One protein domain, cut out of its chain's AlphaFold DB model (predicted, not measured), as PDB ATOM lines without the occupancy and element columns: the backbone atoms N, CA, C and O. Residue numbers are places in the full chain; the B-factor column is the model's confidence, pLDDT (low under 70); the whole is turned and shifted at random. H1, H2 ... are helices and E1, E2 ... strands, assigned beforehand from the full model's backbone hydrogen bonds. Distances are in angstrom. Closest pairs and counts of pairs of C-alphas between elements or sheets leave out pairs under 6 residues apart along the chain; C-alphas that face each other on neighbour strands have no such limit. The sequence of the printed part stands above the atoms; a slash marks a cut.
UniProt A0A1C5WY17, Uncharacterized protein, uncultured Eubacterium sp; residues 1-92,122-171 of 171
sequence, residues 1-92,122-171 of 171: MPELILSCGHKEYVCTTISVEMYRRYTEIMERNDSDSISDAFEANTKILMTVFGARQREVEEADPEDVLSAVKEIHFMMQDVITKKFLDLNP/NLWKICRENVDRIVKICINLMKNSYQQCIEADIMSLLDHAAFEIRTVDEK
ATOM      1  N   MET A   1     -25.394  56.205  15.393       67.75
ATOM      2  CA  MET A   1     -24.546  55.058  15.018       67.75
ATOM      3  C   MET A   1     -23.103  55.486  15.251       67.75
ATOM      4  O   MET A   1     -22.808  56.618  14.879       67.75
ATOM      5  N   PRO A   2     -22.274  54.699  15.960       77.19
ATOM      6  CA  PRO A   2     -20.844  54.985  16.081       77.19
ATOM      7  C   PRO A   2     -20.161  54.893  14.710       77.19
ATOM      8  O   PRO A   2     -20.652  54.187  13.828       77.19
ATOM      9  N   GLU A   3     -19.062  55.620  14.532       90.19
ATOM     10  CA  GLU A   3     -18.245  55.536  13.320       90.19
ATOM     11  C   GLU A   3     -17.515  54.192  13.289       90.19
ATOM     12  O   GLU A   3     -16.914  53.794  14.284       90.19
ATOM     13  N   LEU A   4     -17.587  53.500  12.153       94.62
ATOM     14  CA  LEU A   4     -16.826  52.283  11.892       94.62
ATOM     15  C   LEU A   4     -15.530  52.669  11.192       94.62
ATOM     16  O   LEU A   4     -15.555  53.489  10.266       94.62
ATOM     17  N   ILE A   5     -14.417  52.065  11.602       95.75
ATOM     18  CA  ILE A   5     -13.087  52.388  11.077       95.75
ATOM     19  C   ILE A   5     -12.370  51.104  10.658       95.75
ATOM     20  O   ILE A   5     -12.435  50.088  11.346       95.75
ATOM     21  N   LEU A   6     -11.675  51.159   9.522       96.12
ATOM     22  CA  LEU A   6     -10.735  50.132   9.082       96.12
ATOM     23  C   LEU A   6      -9.412  50.785   8.684       96.12
ATOM     24  O   LEU A   6      -9.354  51.579   7.741       96.12
ATOM     25  N   SER A   7      -8.345  50.379   9.361       94.38
ATOM     26  CA  SER A   7      -6.973  50.768   9.046       94.38
ATOM     27  C   SER A   7      -6.320  49.728   8.134       94.38
ATOM     28  O   SER A   7      -6.231  48.551   8.465       94.38
ATOM     29  N   CYS A   8      -5.840  50.169   6.971       91.56
ATOM     30  CA  CYS A   8      -5.093  49.365   6.003       91.56
ATOM     31  C   CYS A   8      -3.722  50.017   5.762       91.56
ATOM     32  O   CYS A   8      -3.498  50.705   4.757       91.56
ATOM     33  N   GLY A   9      -2.801  49.854   6.715       83.75
ATOM     34  CA  GLY A   9      -1.459  50.437   6.654       83.75
ATOM     35  C   GLY A   9      -1.483  51.969   6.693       83.75
ATOM     36  O   GLY A   9      -1.656  52.568   7.747       83.75
ATOM     37  N   HIS A  10      -1.286  52.623   5.545       83.75
ATOM     38  CA  HIS A  10      -1.295  54.094   5.438       83.75
ATOM     39  C   HIS A  10      -2.652  54.683   5.044       83.75
ATOM     40  O   HIS A  10      -2.771  55.901   4.893       83.75
ATOM     41  N   LYS A  11      -3.655  53.836   4.809       91.81
ATOM     42  CA  LYS A  11      -4.988  54.248   4.386       91.81
ATOM     43  C   LYS A  11      -5.992  53.906   5.470       91.81
ATOM     44  O   LYS A  11      -5.994  52.789   5.971       91.81
ATOM     45  N   GLU A  12      -6.854  54.858   5.780       94.56
ATOM     46  CA  GLU A  12      -7.954  54.685   6.719       94.56
ATOM     47  C   GLU A  12      -9.272  54.777   5.954       94.56
ATOM     48  O   GLU A  12      -9.454  55.639   5.086       94.56
ATOM     49  N   TYR A  13     -10.172  53.855   6.257       96.31
ATOM     50  CA  TYR A  13     -11.539  53.855   5.779       96.31
ATOM     51  C   TYR A  13     -12.468  54.170   6.937       96.31
ATOM     52  O   TYR A  13     -12.369  53.556   7.996       96.31
ATOM     53  N   VAL A  14     -13.401  55.087   6.707       95.81
ATOM     54  CA  VAL A  14     -14.396  55.489   7.700       95.81
ATOM     55  C   VAL A  14     -15.780  55.295   7.106       95.81
ATOM     56  O   VAL A  14     -16.051  55.734   5.986       95.81
ATOM     57  N   CYS A  15     -16.656  54.637   7.859       95.75
ATOM     58  CA  CYS A  15     -18.054  54.452   7.510       95.75
ATOM     59  C   CYS A  15     -18.937  54.992   8.640       95.75
ATOM     60  O   CYS A  15     -18.909  54.504   9.766       95.75
ATOM     61  N   THR A  16     -19.711  56.034   8.337       93.75
ATOM     62  CA  THR A  16     -20.544  56.751   9.318       93.75
ATOM     63  C   THR A  16     -22.008  56.310   9.299       93.75
ATOM     64  O   THR A  16     -22.774  56.655  10.198       93.75
ATOM     65  N   THR A  17     -22.421  55.595   8.252       93.94
ATOM     66  CA  THR A  17     -23.810  55.185   8.007       93.94
ATOM     67  C   THR A  17     -23.839  53.832   7.323       93.94
ATOM     68  O   THR A  17     -23.088  53.614   6.373       93.94
ATOM     69  N   ILE A  18     -24.763  52.965   7.726       96.69
ATOM     70  CA  ILE A  18     -25.013  51.703   7.030       96.69
ATOM     71  C   ILE A  18     -26.202  51.892   6.099       96.69
ATOM     72  O   ILE A  18     -27.322  52.130   6.552       96.69
ATOM     73  N   SER A  19     -25.972  51.770   4.793       96.81
ATOM     74  CA  SER A  19     -27.071  51.810   3.831       96.81
ATOM     75  C   SER A  19     -27.898  50.523   3.864       96.81
ATOM     76  O   SER A  19     -27.442  49.462   4.310       96.81
ATOM     77  N   VAL A  20     -29.116  50.591   3.328       96.06
ATOM     78  CA  VAL A  20     -29.953  49.403   3.117       96.06
ATOM     79  C   VAL A  20     -29.246  48.378   2.233       96.06
ATOM     80  O   VAL A  20     -29.322  47.183   2.513       96.06
ATOM     81  N   GLU A  21     -28.510  48.823   1.209       96.94
ATOM     82  CA  GLU A  21     -27.703  47.927   0.379       96.94
ATOM     83  C   GLU A  21     -26.648  47.167   1.187       96.94
ATOM     84  O   GLU A  21     -26.511  45.953   1.035       96.94
ATOM     85  N   MET A  22     -25.910  47.874   2.047       97.69
ATOM     86  CA  MET A  22     -24.836  47.290   2.849       97.69
ATOM     87  C   MET A  22     -25.379  46.212   3.783       97.69
ATOM     88  O   MET A  22     -24.851  45.101   3.804       97.69
ATOM     89  N   TYR A  23     -26.468  46.502   4.500       96.62
ATOM     90  CA  TYR A  23     -27.103  45.517   5.374       96.62
ATOM     91  C   TYR A  23     -27.683  44.337   4.581       96.62
ATOM     92  O   TYR A  23     -27.509  43.183   4.964       96.62
ATOM     93  N   ARG A  24     -28.317  44.590   3.429       96.06
ATOM     94  CA  ARG A  24     -28.842  43.524   2.563       96.06
ATOM     95  C   ARG A  24     -27.735  42.603   2.040       96.06
ATOM     96  O   ARG A  24     -27.913  41.393   2.000       96.06
ATOM     97  N   ARG A  25     -26.586  43.151   1.639       96.94
ATOM     98  CA  ARG A  25     -25.423  42.351   1.217       96.94
ATOM     99  C   ARG A  25     -24.802  41.597   2.387       96.94
ATOM    100  O   ARG A  25     -24.387  40.456   2.218       96.94
ATOM    101  N   TYR A  26     -24.764  42.204   3.570       96.31
ATOM    102  CA  TYR A  26     -24.312  41.539   4.787       96.31
ATOM    103  C   TYR A  26     -25.133  40.272   5.070       96.31
ATOM    104  O   TYR A  26     -24.549  39.209   5.272       96.31
ATOM    105  N   THR A  27     -26.468  40.338   4.996       93.88
ATOM    106  CA  THR A  27     -27.312  39.149   5.209       93.88
ATOM    107  C   THR A  27     -27.089  38.075   4.140       93.88
ATOM    108  O   THR A  27     -27.068  36.895   4.469       93.88
ATOM    109  N   GLU A  28     -26.832  38.448   2.883       94.25
ATOM    110  CA  GLU A  28     -26.467  37.488   1.826       94.25
ATOM    111  C   GLU A  28     -25.125  36.790   2.077       94.25
ATOM    112  O   GLU A  28     -24.978  35.609   1.760       94.25
ATOM    113  N   ILE A  29     -24.137  37.510   2.615       94.69
ATOM    114  CA  ILE A  29     -22.838  36.930   2.970       94.69
ATOM    115  C   ILE A  29     -23.012  35.956   4.137       94.69
ATOM    116  O   ILE A  29     -22.510  34.837   4.069       94.69
ATOM    117  N   MET A  30     -23.762  36.355   5.166       92.06
ATOM    118  CA  MET A  30     -23.998  35.534   6.353       92.06
ATOM    119  C   MET A  30     -24.844  34.289   6.068       92.06
ATOM    120  O   MET A  30     -24.558  33.235   6.616       92.06
ATOM    121  N   GLU A  31     -25.839  34.371   5.179       89.44
ATOM    122  CA  GLU A  31     -26.634  33.205   4.758       89.44
ATOM    123  C   GLU A  31     -25.770  32.137   4.073       89.44
ATOM    124  O   GLU A  31     -26.028  30.949   4.218       89.44
ATOM    125  N   ARG A  32     -24.750  32.556   3.310       87.19
ATOM    126  CA  ARG A  32     -23.833  31.641   2.609       87.19
ATOM    127  C   ARG A  32     -22.720  31.112   3.506       87.19
ATOM    128  O   ARG A  32     -22.114  30.102   3.164       87.19
ATOM    129  N   ASN A  33     -22.426  31.805   4.602       83.69
ATOM    130  CA  ASN A  33     -21.404  31.416   5.565       83.69
ATOM    131  C   ASN A  33     -21.971  30.401   6.570       83.69
ATOM    132  O   ASN A  33     -22.072  30.681   7.760       83.69
ATOM    133  N   ASP A  34     -22.378  29.241   6.056       69.75
ATOM    134  CA  ASP A  34     -22.997  28.148   6.820       69.75
ATOM    135  C   ASP A  34     -21.981  27.032   7.145       69.75
ATOM    136  O   ASP A  34     -22.318  25.858   7.262       69.75
ATOM    137  N   SER A  35     -20.692  27.384   7.191       71.81
ATOM    138  CA  SER A  35     -19.600  26.434   7.408       71.81
ATOM    139  C   SER A  35     -18.790  26.794   8.649       71.81
ATOM    140  O   SER A  35     -18.494  27.964   8.883       71.81
ATOM    141  N   ASP A  36     -18.313  25.777   9.363       74.88
ATOM    142  CA  ASP A  36     -17.405  25.942  10.507       74.88
ATOM    143  C   ASP A  36     -15.935  26.157  10.091       74.88
ATOM    144  O   ASP A  36     -15.009  26.072  10.904       74.88
ATOM    145  N   SER A  37     -15.681  26.389   8.802       88.81
ATOM    146  CA  SER A  37     -14.332  26.515   8.265       88.81
ATOM    147  C   SER A  37     -13.774  27.922   8.505       88.81
ATOM    148  O   SER A  37     -14.385  28.941   8.182       88.81
ATOM    149  N   ILE A  38     -12.553  27.987   9.050       85.00
ATOM    150  CA  ILE A  38     -11.846  29.258   9.295       85.00
ATOM    151  C   ILE A  38     -11.615  30.017   7.982       85.00
ATOM    152  O   ILE A  38     -11.678  31.245   7.958       85.00
ATOM    153  N   SER A  39     -11.346  29.292   6.891       87.31
ATOM    154  CA  SER A  39     -11.104  29.890   5.576       87.31
ATOM    155  C   SER A  39     -12.351  30.593   5.049       87.31
ATOM    156  O   SER A  39     -12.266  31.733   4.600       87.31
ATOM    157  N   ASP A  40     -13.507  29.939   5.150       89.31
ATOM    158  CA  ASP A  40     -14.774  30.489   4.672       89.31
ATOM    159  C   ASP A  40     -15.212  31.677   5.538       89.31
ATOM    160  O   ASP A  40     -15.635  32.707   5.010       89.31
ATOM    161  N   ALA A  41     -15.001  31.597   6.859       88.94
ATOM    162  CA  ALA A  41     -15.231  32.717   7.767       88.94
ATOM    163  C   ALA A  41     -14.344  33.926   7.427       88.94
ATOM    164  O   ALA A  41     -14.818  35.063   7.410       88.94
ATOM    165  N   PHE A  42     -13.066  33.704   7.108       89.94
ATOM    166  CA  PHE A  42     -12.161  34.783   6.709       89.94
ATOM    167  C   PHE A  42     -12.557  35.403   5.360       89.94
ATOM    168  O   PHE A  42     -12.543  36.628   5.205       89.94
ATOM    169  N   GLU A  43     -12.972  34.581   4.393       92.69
ATOM    170  CA  GLU A  43     -13.473  35.058   3.101       92.69
ATOM    171  C   GLU A  43     -14.761  35.884   3.265       92.69
ATOM    172  O   GLU A  43     -14.902  36.955   2.665       92.69
ATOM    173  N   ALA A  44     -15.692  35.429   4.108       94.00
ATOM    174  CA  ALA A  44     -16.909  36.161   4.444       94.00
ATOM    175  C   ALA A  44     -16.586  37.515   5.096       94.00
ATOM    176  O   ALA A  44     -17.078  38.551   4.641       94.00
ATOM    177  N   ASN A  45     -15.695  37.528   6.088       94.56
ATOM    178  CA  ASN A  45     -15.250  38.743   6.773       94.56
ATOM    179  C   ASN A  45     -14.606  39.745   5.807       94.56
ATOM    180  O   ASN A  45     -14.903  40.940   5.850       94.56
ATOM    181  N   THR A  46     -13.796  39.255   4.868       95.12
ATOM    182  CA  THR A  46     -13.190  40.086   3.820       95.12
ATOM    183  C   THR A  46     -14.264  40.735   2.944       95.12
ATOM    184  O   THR A  46     -14.240  41.947   2.728       95.12
ATOM    185  N   LYS A  47     -15.274  39.973   2.496       96.88
ATOM    186  CA  LYS A  47     -16.399  40.510   1.704       96.88
ATOM    187  C   LYS A  47     -17.229  41.536   2.478       96.88
ATOM    188  O   LYS A  47     -17.703  42.506   1.880       96.88
ATOM    189  N   ILE A  48     -17.402  41.343   3.785       97.19
ATOM    190  CA  ILE A  48     -18.114  42.280   4.666       97.19
ATOM    191  C   ILE A  48     -17.360  43.612   4.730       97.19
ATOM    192  O   ILE A  48     -17.958  44.658   4.471       97.19
ATOM    193  N   LEU A  49     -16.048  43.583   4.978       97.00
ATOM    194  CA  LEU A  49     -15.216  44.791   4.998       97.00
ATOM    195  C   LEU A  49     -15.239  45.523   3.658       97.00
ATOM    196  O   LEU A  49     -15.446  46.734   3.617       97.00
ATOM    197  N   MET A  50     -15.107  44.791   2.550       96.94
ATOM    198  CA  MET A  50     -15.207  45.368   1.207       96.94
ATOM    199  C   MET A  50     -16.574  46.025   0.965       96.94
ATOM    200  O   MET A  50     -16.654  47.060   0.310       96.94
ATOM    201  N   THR A  51     -17.652  45.441   1.493       97.25
ATOM    202  CA  THR A  51     -19.016  45.968   1.343       97.25
ATOM    203  C   THR A  51     -19.226  47.251   2.142       97.25
ATOM    204  O   THR A  51     -19.808  48.197   1.619       97.25
ATOM    205  N   VAL A  52     -18.764  47.292   3.394       97.00
ATOM    206  CA  VAL A  52     -18.991  48.429   4.300       97.00
ATOM    207  C   VAL A  52     -18.037  49.588   4.015       97.00
ATOM    208  O   VAL A  52     -18.457  50.742   4.021       97.00
ATOM    209  N   PHE A  53     -16.766  49.293   3.739       96.25
ATOM    210  CA  PHE A  53     -15.724  50.307   3.572       96.25
ATOM    211  C   PHE A  53     -15.378  50.615   2.113       96.25
ATOM    212  O   PHE A  53     -14.659  51.575   1.841       96.25
ATOM    213  N   GLY A  54     -15.834  49.801   1.154       94.56
ATOM    214  CA  GLY A  54     -15.395  49.919  -0.240       94.56
ATOM    215  C   GLY A  54     -13.903  49.610  -0.432       94.56
ATOM    216  O   GLY A  54     -13.324  49.981  -1.457       94.56
ATOM    217  N   ALA A  55     -13.272  48.962   0.553       93.88
ATOM    218  CA  ALA A  55     -11.874  48.566   0.498       93.88
ATOM    219  C   ALA A  55     -11.650  47.494  -0.576       93.88
ATOM    220  O   ALA A  55     -12.538  46.694  -0.885       93.88
ATOM    221  N   ARG A  56     -10.454  47.457  -1.167       94.31
ATOM    222  CA  ARG A  56     -10.068  46.378  -2.082       94.31
ATOM    223  C   ARG A  56      -9.618  45.172  -1.274       94.31
ATOM    224  O   ARG A  56      -8.949  45.323  -0.262       94.31
ATOM    225  N   GLN A  57      -9.873  43.977  -1.802       93.75
ATOM    226  CA  GLN A  57      -9.468  42.717  -1.174       93.75
ATOM    227  C   GLN A  57      -7.994  42.710  -0.734       93.75
ATOM    228  O   GLN A  57      -7.713  42.420   0.420       93.75
ATOM    229  N   ARG A  58      -7.065  43.129  -1.608       93.50
ATOM    230  CA  ARG A  58      -5.631  43.187  -1.263       93.50
ATOM    231  C   ARG A  58      -5.325  44.113  -0.087       93.50
ATOM    232  O   ARG A  58      -4.451  43.805   0.700       93.50
ATOM    233  N   GLU A  59      -6.032  45.238   0.029       94.38
ATOM    234  CA  GLU A  59      -5.815  46.178   1.138       94.38
ATOM    235  C   GLU A  59      -6.268  45.567   2.470       94.38
ATOM    236  O   GLU A  59      -5.659  45.845   3.494       94.38
ATOM    237  N   VAL A  60      -7.303  44.719   2.453       93.69
ATOM    238  CA  VAL A  60      -7.769  43.974   3.632       93.69
ATOM    239  C   VAL A  60      -6.811  42.830   3.978       93.69
ATOM    240  O   VAL A  60      -6.486  42.639   5.141       93.69
ATOM    241  N   GLU A  61      -6.334  42.083   2.979       91.12
ATOM    242  CA  GLU A  61      -5.420  40.945   3.175       91.12
ATOM    243  C   GLU A  61      -4.014  41.364   3.638       91.12
ATOM    244  O   GLU A  61      -3.341  40.595   4.319       91.12
ATOM    245  N   GLU A  62      -3.565  42.566   3.268       93.00
ATOM    246  CA  GLU A  62      -2.270  43.134   3.674       93.00
ATOM    247  C   GLU A  62      -2.348  43.958   4.976       93.00
ATOM    248  O   GLU A  62      -1.311  44.394   5.480       93.00
ATOM    249  N   ALA A  63      -3.551  44.204   5.509       94.00
ATOM    250  CA  ALA A  63      -3.751  44.964   6.742       94.00
ATOM    251  C   ALA A  63      -3.348  44.169   7.994       94.00
ATOM    252  O   ALA A  63      -3.194  42.945   7.962       94.00
ATOM    253  N   ASP A  64      -3.191  44.877   9.116       94.81
ATOM    254  CA  ASP A  64      -2.936  44.230  10.400       94.81
ATOM    255  C   ASP A  64      -4.140  43.340  10.777       94.81
ATOM    256  O   ASP A  64      -5.283  43.815  10.768       94.81
ATOM    257  N   PRO A  65      -3.929  42.052  11.110       92.38
ATOM    258  CA  PRO A  65      -5.010  41.174  11.541       92.38
ATOM    259  C   PRO A  65      -5.814  41.716  12.731       92.38
ATOM    260  O   PRO A  65      -7.008  41.431  12.826       92.38
ATOM    261  N   GLU A  66      -5.195  42.479  13.636       93.62
ATOM    262  CA  GLU A  66      -5.878  43.102  14.774       93.62
ATOM    263  C   GLU A  66      -6.857  44.189  14.312       93.62
ATOM    264  O   GLU A  66      -8.009  44.197  14.759       93.62
ATOM    265  N   ASP A  67      -6.450  45.031  13.358       94.81
ATOM    266  CA  ASP A  67      -7.300  46.067  12.760       94.81
ATOM    267  C   ASP A  67      -8.471  45.436  11.993       94.81
ATOM    268  O   ASP A  67      -9.630  45.820  12.172       94.81
ATOM    269  N   VAL A  68      -8.187  44.404  11.188       94.00
ATOM    270  CA  VAL A  68      -9.194  43.654  10.419       94.00
ATOM    271  C   VAL A  68     -10.225  43.015  11.348       94.00
ATOM    272  O   VAL A  68     -11.431  43.169  11.141       94.00
ATOM    273  N   LEU A  69      -9.778  42.301  12.386       93.38
ATOM    274  CA  LEU A  69     -10.676  41.623  13.322       93.38
ATOM    275  C   LEU A  69     -11.498  42.608  14.153       93.38
ATOM    276  O   LEU A  69     -12.661  42.324  14.442       93.38
ATOM    277  N   SER A  70     -10.915  43.742  14.539       94.81
ATOM    278  CA  SER A  70     -11.614  44.788  15.290       94.81
ATOM    279  C   SER A  70     -12.723  45.413  14.444       94.81
ATOM    280  O   SER A  70     -13.886  45.385  14.851       94.81
ATOM    281  N   ALA A  71     -12.405  45.835  13.218       96.19
ATOM    282  CA  ALA A  71     -13.371  46.417  12.288       96.19
ATOM    283  C   ALA A  71     -14.519  45.448  11.953       96.19
ATOM    284  O   ALA A  71     -15.693  45.822  11.957       96.19
ATOM    285  N   VAL A  72     -14.204  44.171  11.704       95.00
ATOM    286  CA  VAL A  72     -15.213  43.135  11.430       95.00
ATOM    287  C   VAL A  72     -16.137  42.935  12.628       95.00
ATOM    288  O   VAL A  72     -17.354  42.900  12.453       95.00
ATOM    289  N   LYS A  73     -15.594  42.832  13.847       94.94
ATOM    290  CA  LYS A  73     -16.402  42.671  15.068       94.94
ATOM    291  C   LYS A  73     -17.360  43.839  15.277       94.94
ATOM    292  O   LYS A  73     -18.521  43.608  15.608       94.94
ATOM    293  N   GLU A  74     -16.900  45.066  15.056       95.94
ATOM    294  CA  GLU A  74     -17.753  46.252  15.145       95.94
ATOM    295  C   GLU A  74     -18.871  46.229  14.101       95.94
ATOM    296  O   GLU A  74     -20.025  46.507  14.432       95.94
ATOM    297  N   ILE A  75     -18.572  45.816  12.863       96.38
ATOM    298  CA  ILE A  75     -19.604  45.622  11.837       96.38
ATOM    299  C   ILE A  75     -20.607  44.553  12.270       96.38
ATOM    300  O   ILE A  75     -21.807  44.798  12.182       96.38
ATOM    301  N   HIS A  76     -20.159  43.388  12.751       94.81
ATOM    302  CA  HIS A  76     -21.071  42.346  13.235       94.81
ATOM    303  C   HIS A  76     -21.986  42.879  14.331       94.81
ATOM    304  O   HIS A  76     -23.198  42.718  14.230       94.81
ATOM    305  N   PHE A  77     -21.440  43.583  15.320       94.00
ATOM    306  CA  PHE A  77     -22.242  44.202  16.369       94.00
ATOM    307  C   PHE A  77     -23.271  45.187  15.791       94.00
ATOM    308  O   PHE A  77     -24.457  45.121  16.107       94.00
ATOM    309  N   MET A  78     -22.861  46.069  14.879       94.12
ATOM    310  CA  MET A  78     -23.778  47.029  14.265       94.12
ATOM    311  C   MET A  78     -24.888  46.361  13.448       94.12
ATOM    312  O   MET A  78     -26.053  46.745  13.552       94.12
ATOM    313  N   MET A  79     -24.555  45.352  12.648       93.62
ATOM    314  CA  MET A  79     -25.529  44.658  11.812       93.62
ATOM    315  C   MET A  79     -26.476  43.808  12.667       93.62
ATOM    316  O   MET A  79     -27.689  43.932  12.535       93.62
ATOM    317  N   GLN A  80     -25.938  42.993  13.574       90.69
ATOM    318  CA  GLN A  80     -26.693  41.983  14.319       90.69
ATOM    319  C   GLN A  80     -27.381  42.553  15.562       90.69
ATOM    320  O   GLN A  80     -28.563  42.307  15.796       90.69
ATOM    321  N   ASP A  81     -26.663  43.329  16.372       89.00
ATOM    322  CA  ASP A  81     -27.162  43.779  17.670       89.00
ATOM    323  C   ASP A  81     -27.886  45.116  17.620       89.00
ATOM    324  O   ASP A  81     -28.647  45.411  18.542       89.00
ATOM    325  N   VAL A  82     -27.664  45.920  16.578       90.50
ATOM    326  CA  VAL A  82     -28.298  47.236  16.441       90.50
ATOM    327  C   VAL A  82     -29.359  47.215  15.347       90.50
ATOM    328  O   VAL A  82     -30.522  47.507  15.623       90.50
ATOM    329  N   ILE A  83     -28.991  46.854  14.116       90.88
ATOM    330  CA  ILE A  83     -29.914  46.929  12.978       90.88
ATOM    331  C   ILE A  83     -30.942  45.793  13.021       90.88
ATOM    332  O   ILE A  83     -32.138  46.079  12.977       90.88
ATOM    333  N   THR A  84     -30.528  44.525  13.157       87.69
ATOM    334  CA  THR A  84     -31.475  43.392  13.192       87.69
ATOM    335  C   THR A  84     -32.494  43.530  14.321       87.69
ATOM    336  O   THR A  84     -33.677  43.274  14.106       87.69
ATOM    337  N   LYS A  85     -32.086  44.001  15.507       83.81
ATOM    338  CA  LYS A  85     -33.024  44.230  16.622       83.81
ATOM    339  C   LYS A  85     -34.107  45.247  16.268       83.81
ATOM    340  O   LYS A  85     -35.267  45.030  16.591       83.81
ATOM    341  N   LYS A  86     -33.770  46.288  15.508       84.19
ATOM    342  CA  LYS A  86     -34.737  47.301  15.074       84.19
ATOM    343  C   LYS A  86     -35.799  46.762  14.112       84.19
ATOM    344  O   LYS A  86     -36.904  47.290  14.065       84.19
ATOM    345  N   PHE A  87     -35.505  45.693  13.368       79.19
ATOM    346  CA  PHE A  87     -36.537  44.993  12.597       79.19
ATOM    347  C   PHE A  87     -37.572  44.310  13.498       79.19
ATOM    348  O   PHE A  87     -38.733  44.224  13.107       79.19
ATOM    349  N   LEU A  88     -37.177  43.847  14.688       68.88
ATOM    350  CA  LEU A  88     -38.105  43.259  15.658       68.88
ATOM    351  C   LEU A  88     -39.062  44.316  16.219       68.88
ATOM    352  O   LEU A  88     -40.252  44.045  16.369       68.88
ATOM    353  N   ASP A  89     -38.573  45.543  16.422       68.94
ATOM    354  CA  ASP A  89     -39.382  46.674  16.896       68.94
ATOM    355  C   ASP A  89     -40.485  47.096  15.903       68.94
ATOM    356  O   ASP A  89     -41.450  47.757  16.288       68.94
ATOM    357  N   LEU A  90     -40.387  46.699  14.627       69.56
ATOM    358  CA  LEU A  90     -41.426  46.953  13.621       69.56
ATOM    359  C   LEU A  90     -42.666  46.060  13.774       69.56
ATOM    360  O   LEU A  90     -43.661  46.304  13.093       69.56
ATOM    361  N   ASN A  91     -42.634  45.055  14.656       65.25
ATOM    362  CA  ASN A  91     -43.775  44.193  14.964       65.25
ATOM    363  C   ASN A  91     -44.191  44.306  16.451       65.25
ATOM    364  O   ASN A  91     -43.998  43.365  17.225       65.25
ATOM    365  N   PRO A  92     -44.762  45.451  16.873       53.75
ATOM    366  CA  PRO A  92     -45.007  45.762  18.284       53.75
ATOM    367  C   PRO A  92     -46.048  44.863  18.972       53.75
ATOM    368  O   PRO A  92     -46.037  44.764  20.195       53.75
ATOM    369  N   ASN A 122     -33.527  29.989   7.882       79.00
ATOM    370  CA  ASN A 122     -32.230  30.643   8.057       79.00
ATOM    371  C   ASN A 122     -32.437  32.123   8.444       79.00
ATOM    372  O   ASN A 122     -33.032  32.895   7.685       79.00
ATOM    373  N   LEU A 123     -31.945  32.519   9.623       82.06
ATOM    374  CA  LEU A 123     -32.148  33.861  10.185       82.06
ATOM    375  C   LEU A 123     -31.772  34.969   9.192       82.06
ATOM    376  O   LEU A 123     -32.464  35.984   9.087       82.06
ATOM    377  N   TRP A 124     -30.693  34.777   8.436       87.75
ATOM    378  CA  TRP A 124     -30.205  35.754   7.466       87.75
ATOM    379  C   TRP A 124     -31.109  35.848   6.242       87.75
ATOM    380  O   TRP A 124     -31.355  36.952   5.748       87.75
ATOM    381  N   LYS A 125     -31.682  34.720   5.809       86.81
ATOM    382  CA  LYS A 125     -32.732  34.701   4.788       86.81
ATOM    383  C   LYS A 125     -33.950  35.502   5.248       86.81
ATOM    384  O   LYS A 125     -34.395  36.373   4.500       86.81
ATOM    385  N   ILE A 126     -34.425  35.290   6.479       84.44
ATOM    386  CA  ILE A 126     -35.534  36.065   7.063       84.44
ATOM    387  C   ILE A 126     -35.189  37.560   7.086       84.44
ATOM    388  O   ILE A 126     -35.974  38.390   6.624       84.44
ATOM    389  N   CYS A 127     -34.000  37.924   7.574       85.75
ATOM    390  CA  CYS A 127     -33.561  39.319   7.635       85.75
ATOM    391  C   CYS A 127     -33.528  39.970   6.246       85.75
ATOM    392  O   CYS A 127     -33.989  41.100   6.085       85.75
ATOM    393  N   ARG A 128     -33.034  39.258   5.225       89.19
ATOM    394  CA  ARG A 128     -33.037  39.734   3.834       89.19
ATOM    395  C   ARG A 128     -34.453  39.931   3.301       89.19
ATOM    396  O   ARG A 128     -34.740  40.961   2.694       89.19
ATOM    397  N   GLU A 129     -35.346  38.973   3.532       88.50
ATOM    398  CA  GLU A 129     -36.741  39.092   3.109       88.50
ATOM    399  C   GLU A 129     -37.448  40.263   3.796       88.50
ATOM    400  O   GLU A 129     -38.212  40.982   3.149       88.50
ATOM    401  N   ASN A 130     -37.167  40.497   5.079       86.44
ATOM    402  CA  ASN A 130     -37.698  41.637   5.819       86.44
ATOM    403  C   ASN A 130     -37.232  42.964   5.213       86.44
ATOM    404  O   ASN A 130     -38.058  43.849   4.993       86.44
ATOM    405  N   VAL A 131     -35.949  43.090   4.861       90.06
ATOM    406  CA  VAL A 131     -35.429  44.265   4.139       90.06
ATOM    407  C   VAL A 131     -36.193  44.478   2.833       90.06
ATOM    408  O   VAL A 131     -36.702  45.569   2.584       90.06
ATOM    409  N   ASP A 132     -36.332  43.430   2.018       90.44
ATOM    410  CA  ASP A 132     -37.004  43.517   0.718       90.44
ATOM    411  C   ASP A 132     -38.491  43.899   0.863       90.44
ATOM    412  O   ASP A 132     -39.036  44.641   0.038       90.44
ATOM    413  N   ARG A 133     -39.165  43.434   1.924       88.50
ATOM    414  CA  ARG A 133     -40.546  43.823   2.252       88.50
ATOM    415  C   ARG A 133     -40.634  45.291   2.655       88.50
ATOM    416  O   ARG A 133     -41.507  45.988   2.141       88.50
ATOM    417  N   ILE A 134     -39.727  45.778   3.499       87.00
ATOM    418  CA  ILE A 134     -39.695  47.191   3.896       87.00
ATOM    419  C   ILE A 134     -39.463  48.077   2.681       87.00
ATOM    420  O   ILE A 134     -40.245  48.994   2.456       87.00
ATOM    421  N   VAL A 135     -38.483  47.757   1.833       90.25
ATOM    422  CA  VAL A 135     -38.232  48.506   0.593       90.25
ATOM    423  C   VAL A 135     -39.495  48.575  -0.273       90.25
ATOM    424  O   VAL A 135     -39.849  49.651  -0.758       90.25
ATOM    425  N   LYS A 136     -40.232  47.466  -0.424       89.19
ATOM    426  CA  LYS A 136     -41.517  47.449  -1.146       89.19
ATOM    427  C   LYS A 136     -42.574  48.340  -0.488       89.19
ATOM    428  O   LYS A 136     -43.276  49.053  -1.202       89.19
ATOM    429  N   ILE A 137     -42.694  48.323   0.840       84.38
ATOM    430  CA  ILE A 137     -43.609  49.200   1.589       84.38
ATOM    431  C   ILE A 137     -43.239  50.669   1.357       84.38
ATOM    432  O   ILE A 137     -44.108  51.467   1.008       84.38
ATOM    433  N   CYS A 138     -41.952  51.016   1.455       85.12
ATOM    434  CA  CYS A 138     -41.454  52.367   1.209       85.12
ATOM    435  C   CYS A 138     -41.783  52.862  -0.203       85.12
ATOM    436  O   CYS A 138     -42.234  53.993  -0.379       85.12
ATOM    437  N   ILE A 139     -41.618  52.012  -1.215       88.81
ATOM    438  CA  ILE A 139     -41.954  52.359  -2.599       88.81
ATOM    439  C   ILE A 139     -43.469  52.553  -2.764       88.81
ATOM    440  O   ILE A 139     -43.924  53.536  -3.351       88.81
ATOM    441  N   ASN A 140     -44.272  51.629  -2.234       84.88
ATOM    442  CA  ASN A 140     -45.713  51.609  -2.479       84.88
ATOM    443  C   ASN A 140     -46.475  52.680  -1.690       84.88
ATOM    444  O   ASN A 140     -47.314  53.383  -2.270       84.88
ATOM    445  N   LEU A 141     -46.191  52.793  -0.391       77.50
ATOM    446  CA  LEU A 141     -46.888  53.694   0.526       77.50
ATOM    447  C   LEU A 141     -46.247  55.081   0.545       77.50
ATOM    448  O   LEU A 141     -46.958  56.074   0.414       77.50
ATOM    449  N   MET A 142     -44.915  55.147   0.618       77.75
ATOM    450  CA  MET A 142     -44.184  56.408   0.821       77.75
ATOM    451  C   MET A 142     -43.723  57.063  -0.490       77.75
ATOM    452  O   MET A 142     -43.217  58.180  -0.479       77.75
ATOM    453  N   LYS A 143     -43.952  56.404  -1.637       83.25
ATOM    454  CA  LYS A 143     -43.616  56.889  -2.992       83.25
ATOM    455  C   LYS A 143     -42.125  57.158  -3.216       83.25
ATOM    456  O   LYS A 143     -41.765  57.904  -4.128       83.25
ATOM    457  N   ASN A 144     -41.259  56.502  -2.449       84.25
ATOM    458  CA  ASN A 144     -39.822  56.515  -2.698       84.25
ATOM    459  C   ASN A 144     -39.495  55.722  -3.975       84.25
ATOM    460  O   ASN A 144     -40.154  54.735  -4.305       84.25
ATOM    461  N   SER A 145     -38.443  56.118  -4.688       91.88
ATOM    462  CA  SER A 145     -37.840  55.278  -5.727       91.88
ATOM    463  C   SER A 145     -36.996  54.158  -5.114       91.88
ATOM    464  O   SER A 145     -36.521  54.263  -3.983       91.88
ATOM    465  N   TYR A 146     -36.751  53.094  -5.884       91.38
ATOM    466  CA  TYR A 146     -35.879  52.000  -5.450       91.38
ATOM    467  C   TYR A 146     -34.469  52.485  -5.081       91.38
ATOM    468  O   TYR A 146     -33.972  52.126  -4.019       91.38
ATOM    469  N   GLN A 147     -33.864  53.350  -5.907       93.56
ATOM    470  CA  GLN A 147     -32.532  53.911  -5.649       93.56
ATOM    471  C   GLN A 147     -32.487  54.627  -4.293       93.56
ATOM    472  O   GLN A 147     -31.618  54.347  -3.476       93.56
ATOM    473  N   GLN A 148     -33.485  55.476  -4.021       91.62
ATOM    474  CA  GLN A 148     -33.588  56.189  -2.749       91.62
ATOM    475  C   GLN A 148     -33.708  55.236  -1.558       91.62
ATOM    476  O   GLN A 148     -33.143  55.517  -0.511       91.62
ATOM    477  N   CYS A 149     -34.427  54.119  -1.696       92.44
ATOM    478  CA  CYS A 149     -34.530  53.133  -0.621       92.44
ATOM    479  C   CYS A 149     -33.207  52.400  -0.372       92.44
ATOM    480  O   CYS A 149     -32.867  52.161   0.779       92.44
ATOM    481  N   ILE A 150     -32.479  52.026  -1.426       94.19
ATOM    482  CA  ILE A 150     -31.251  51.226  -1.316       94.19
ATOM    483  C   ILE A 150     -30.067  52.052  -0.792       94.19
ATOM    484  O   ILE A 150     -29.268  51.543  -0.005       94.19
ATOM    485  N   GLU A 151     -29.983  53.326  -1.177       94.81
ATOM    486  CA  GLU A 151     -28.936  54.254  -0.725       94.81
ATOM    487  C   GLU A 151     -29.221  54.875   0.650       94.81
ATOM    488  O   GLU A 151     -28.310  55.418   1.274       94.81
ATOM    489  N   ALA A 152     -30.465  54.809   1.136       94.38
ATOM    490  CA  ALA A 152     -30.829  55.358   2.436       94.38
ATOM    491  C   ALA A 152     -30.084  54.661   3.579       94.38
ATOM    492  O   ALA A 152     -29.863  53.447   3.554       94.38
ATOM    493  N   ASP A 153     -29.773  55.433   4.622       94.56
ATOM    494  CA  ASP A 153     -29.364  54.891   5.913       94.56
ATOM    495  C   ASP A 153     -30.477  53.987   6.463       94.56
ATOM    496  O   ASP A 153     -31.634  54.402   6.597       94.56
ATOM    497  N   ILE A 154     -30.131  52.735   6.762       93.56
ATOM    498  CA  ILE A 154     -31.116  51.724   7.139       93.56
ATOM    499  C   ILE A 154     -31.824  52.089   8.438       93.56
ATOM    500  O   ILE A 154     -33.030  51.899   8.549       93.56
ATOM    501  N   MET A 155     -31.112  52.673   9.402       92.00
ATOM    502  CA  MET A 155     -31.709  53.054  10.680       92.00
ATOM    503  C   MET A 155     -32.784  54.119  10.484       92.00
ATOM    504  O   MET A 155     -33.858  53.998  11.073       92.00
ATOM    505  N   SER A 156     -32.512  55.098   9.623       90.56
ATOM    506  CA  SER A 156     -33.445  56.160   9.254       90.56
ATOM    507  C   SER A 156     -34.652  55.617   8.484       90.56
ATOM    508  O   SER A 156     -35.786  56.012   8.757       90.56
ATOM    509  N   LEU A 157     -34.437  54.674   7.557       90.00
ATOM    510  CA  LEU A 157     -35.531  54.034   6.822       90.00
ATOM    511  C   LEU A 157     -36.452  53.243   7.761       90.00
ATOM    512  O   LEU A 157     -37.674  53.338   7.645       90.00
ATOM    513  N   LEU A 158     -35.871  52.489   8.698       89.56
ATOM    514  CA  LEU A 158     -36.616  51.720   9.693       89.56
ATOM    515  C   LEU A 158     -37.386  52.633  10.653       89.56
ATOM    516  O   LEU A 158     -38.539  52.336  10.946       89.56
ATOM    517  N   ASP A 159     -36.807  53.754  11.098       87.81
ATOM    518  CA  ASP A 159     -37.523  54.738  11.930       87.81
ATOM    519  C   ASP A 159     -38.736  55.319  11.208       87.81
ATOM    520  O   ASP A 159     -39.824  55.409  11.778       87.81
ATOM    521  N   HIS A 160     -38.555  55.688   9.940       84.31
ATOM    522  CA  HIS A 160     -39.631  56.225   9.122       84.31
ATOM    523  C   HIS A 160     -40.736  55.183   8.898       84.31
ATOM    524  O   HIS A 160     -41.912  55.483   9.090       84.31
ATOM    525  N   ALA A 161     -40.369  53.933   8.595       82.94
ATOM    526  CA  ALA A 161     -41.327  52.837   8.473       82.94
ATOM    527  C   ALA A 161     -42.077  52.576   9.793       82.94
ATOM    528  O   ALA A 161     -43.299  52.433   9.785       82.94
ATOM    529  N   ALA A 162     -41.375  52.565  10.931       83.50
ATOM    530  CA  ALA A 162     -41.971  52.384  12.254       83.50
ATOM    531  C   ALA A 162     -42.964  53.499  12.606       83.50
ATOM    532  O   ALA A 162     -43.948  53.265  13.308       83.50
ATOM    533  N   PHE A 163     -42.676  54.732  12.189       83.56
ATOM    534  CA  PHE A 163     -43.574  55.866  12.367       83.56
ATOM    535  C   PHE A 163     -44.854  55.683  11.545       83.56
ATOM    536  O   PHE A 163     -45.933  55.639  12.127       83.56
ATOM    537  N   GLU A 164     -44.727  55.463  10.235       78.44
ATOM    538  CA  GLU A 164     -45.872  55.322   9.324       78.44
ATOM    539  C   GLU A 164     -46.793  54.149   9.694       78.44
ATOM    540  O   GLU A 164     -48.012  54.272   9.602       78.44
ATOM    541  N   ILE A 165     -46.230  53.021  10.155       77.44
ATOM    542  CA  ILE A 165     -47.014  51.871  10.639       77.44
ATOM    543  C   ILE A 165     -47.863  52.260  11.855       77.44
ATOM    544  O   ILE A 165     -49.038  51.909  11.916       77.44
ATOM    545  N   ARG A 166     -47.295  53.001  12.813       77.50
ATOM    546  CA  ARG A 166     -47.996  53.397  14.047       77.50
ATOM    547  C   ARG A 166     -49.095  54.427  13.808       77.50
ATOM    548  O   ARG A 166     -50.065  54.447  14.554       77.50
ATOM    549  N   THR A 167     -48.951  55.267  12.791       76.94
ATOM    550  CA  THR A 167     -49.907  56.340  12.482       76.94
ATOM    551  C   THR A 167     -50.927  55.950  11.412       76.94
ATOM    552  O   THR A 167     -51.715  56.792  10.982       76.94
ATOM    553  N   VAL A 168     -50.924  54.697  10.936       71.00
ATOM    554  CA  VAL A 168     -51.799  54.269   9.831       71.00
ATOM    555  C   VAL A 168     -53.287  54.324  10.202       71.00
ATOM    556  O   VAL A 168     -54.109  54.644   9.343       71.00
ATOM    557  N   ASP A 169     -53.608  54.091  11.480       61.69
ATOM    558  CA  ASP A 169     -54.969  54.087  12.034       61.69
ATOM    559  C   ASP A 169     -55.426  55.463  12.556       61.69
ATOM    560  O   ASP A 169     -56.561  55.617  12.999       61.69
ATOM    561  N   GLU A 170     -54.578  56.496  12.490       60.81
ATOM    562  CA  GLU A 170     -54.929  57.864  12.911       60.81
ATOM    563  C   GLU A 170     -55.702  58.655  11.827       60.81
ATOM    564  O   GLU A 170     -55.779  59.885  11.889       60.81
ATOM    565  N   LYS A 171     -56.271  57.971  10.823       47.28
ATOM    566  CA  LYS A 171     -57.012  58.574   9.698       47.28
ATOM    567  C   LYS A 171     -58.521  58.376   9.761       47.28
ATOM    568  O   LYS A 171     -58.972  57.244  10.026       47.28
TER     569      LYS A 171
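What this domain is: This is residues 1 to 92 and 122 to 171 of the 171 residues of an uncharacterized protein of uncultured Eubacterium sp (UniProt A0A1C5WY17). Three helices, H2, H1 and H5, lie in a row with H1 in the middle, and the long helix H4 crosses H1 and H2 on one side of the row; H7 runs on beside the last part of H4 in nearly the same direction. The hairpin of strands E1 and E2 packs beside the first half of H4 and the last residues of H2, while short H3 packs on H2 and short H6 on H5 and the first residues of H1. The printed part has 142 residues, with two antiparallel strands, E1 and E2, followed by seven named helices, H1 to H7; the class is mostly helix. The whole is compact, with a radius of gyration of the C-alphas of 16.4 A, yet elongated in outline, spanning 57 by 32 by 23 A.

How they stand to each other: E1, residues 4 to 8, and E2, residues 11 to 15, form an antiparallel hairpin at 164 degrees, with N 6 and O 13 2.9 A apart and N 8 and O 11 2.8 A apart, both within hydrogen-bond range. H1, residues 20 to 32, and H2, residues 38 to 53, form a helical hairpin: they touch, closest at the C-alphas of Met 22 and Val 52, 6.1 A, at a shallow tilt of 7 degrees, opposite ways. The closest C-alphas of E2 and H2 are those of Tyr 13 and Phe 53, 5.9 A. H3, residues 57 to 61, touches residues 46 to 50 of H2, closest at the C-alphas of Thr 46 and Val 60, 6.7 A. H4, residues 65 to 89, touches H2 about perpendicular, at 73 degrees, with the C-alphas of Asn 45 and Val 72 closest at 6.4 A. The closest C-alphas of E1 and H4 are those of Leu 6 and Ala 71, 5.6 A. H5, residues 123 to 142, touches H1 with residues 123 to 131 alone, at a shallow tilt of 25 degrees, opposite ways; the C-alphas of Thr 27 and Trp 124 are closest, 5.0 A. H2 and H5 are apart. H6, residues 146 to 151, touches H1, closest at the C-alphas of Val 20 and Ile 150, 5.0 A, and H5, closest at those of Val 135 and Cys 149, 6.0 A. H7, residues 154 to 166, touches H4, closest at the C-alphas of Ile 83 and Met 155, 6.8 A, at a shallow tilt of 8 degrees, the same way. Each O i to N i+4 pair is within hydrogen-bond range in H1, H2, H3, H5, H6 and H7, and 16 of 21 are in H4.

Where its parts are: E1 begins at C-alpha 4, (-16.826, 52.283, 11.892). From first to last C-alpha, H2 measures 22.2 A, H4 35.2 A and H5 27.2 A. H7 ends at C-alpha 166, (-47.996, 53.397, 14.047).

The domain as a whole: The C-alphas farthest apart, those of Glu 62 and Lys 171, are 57.2 A apart. Residues 93 to 121 are not printed, and C-alphas 92 and 122 are 22.3 A apart across this cut, which lies in the link from H4 to H5. The links that are printed whole are tight. Mean pLDDT of the printed part is 88.4; residues 1, 34, 88 to 92 and 169 to 171 are under 70.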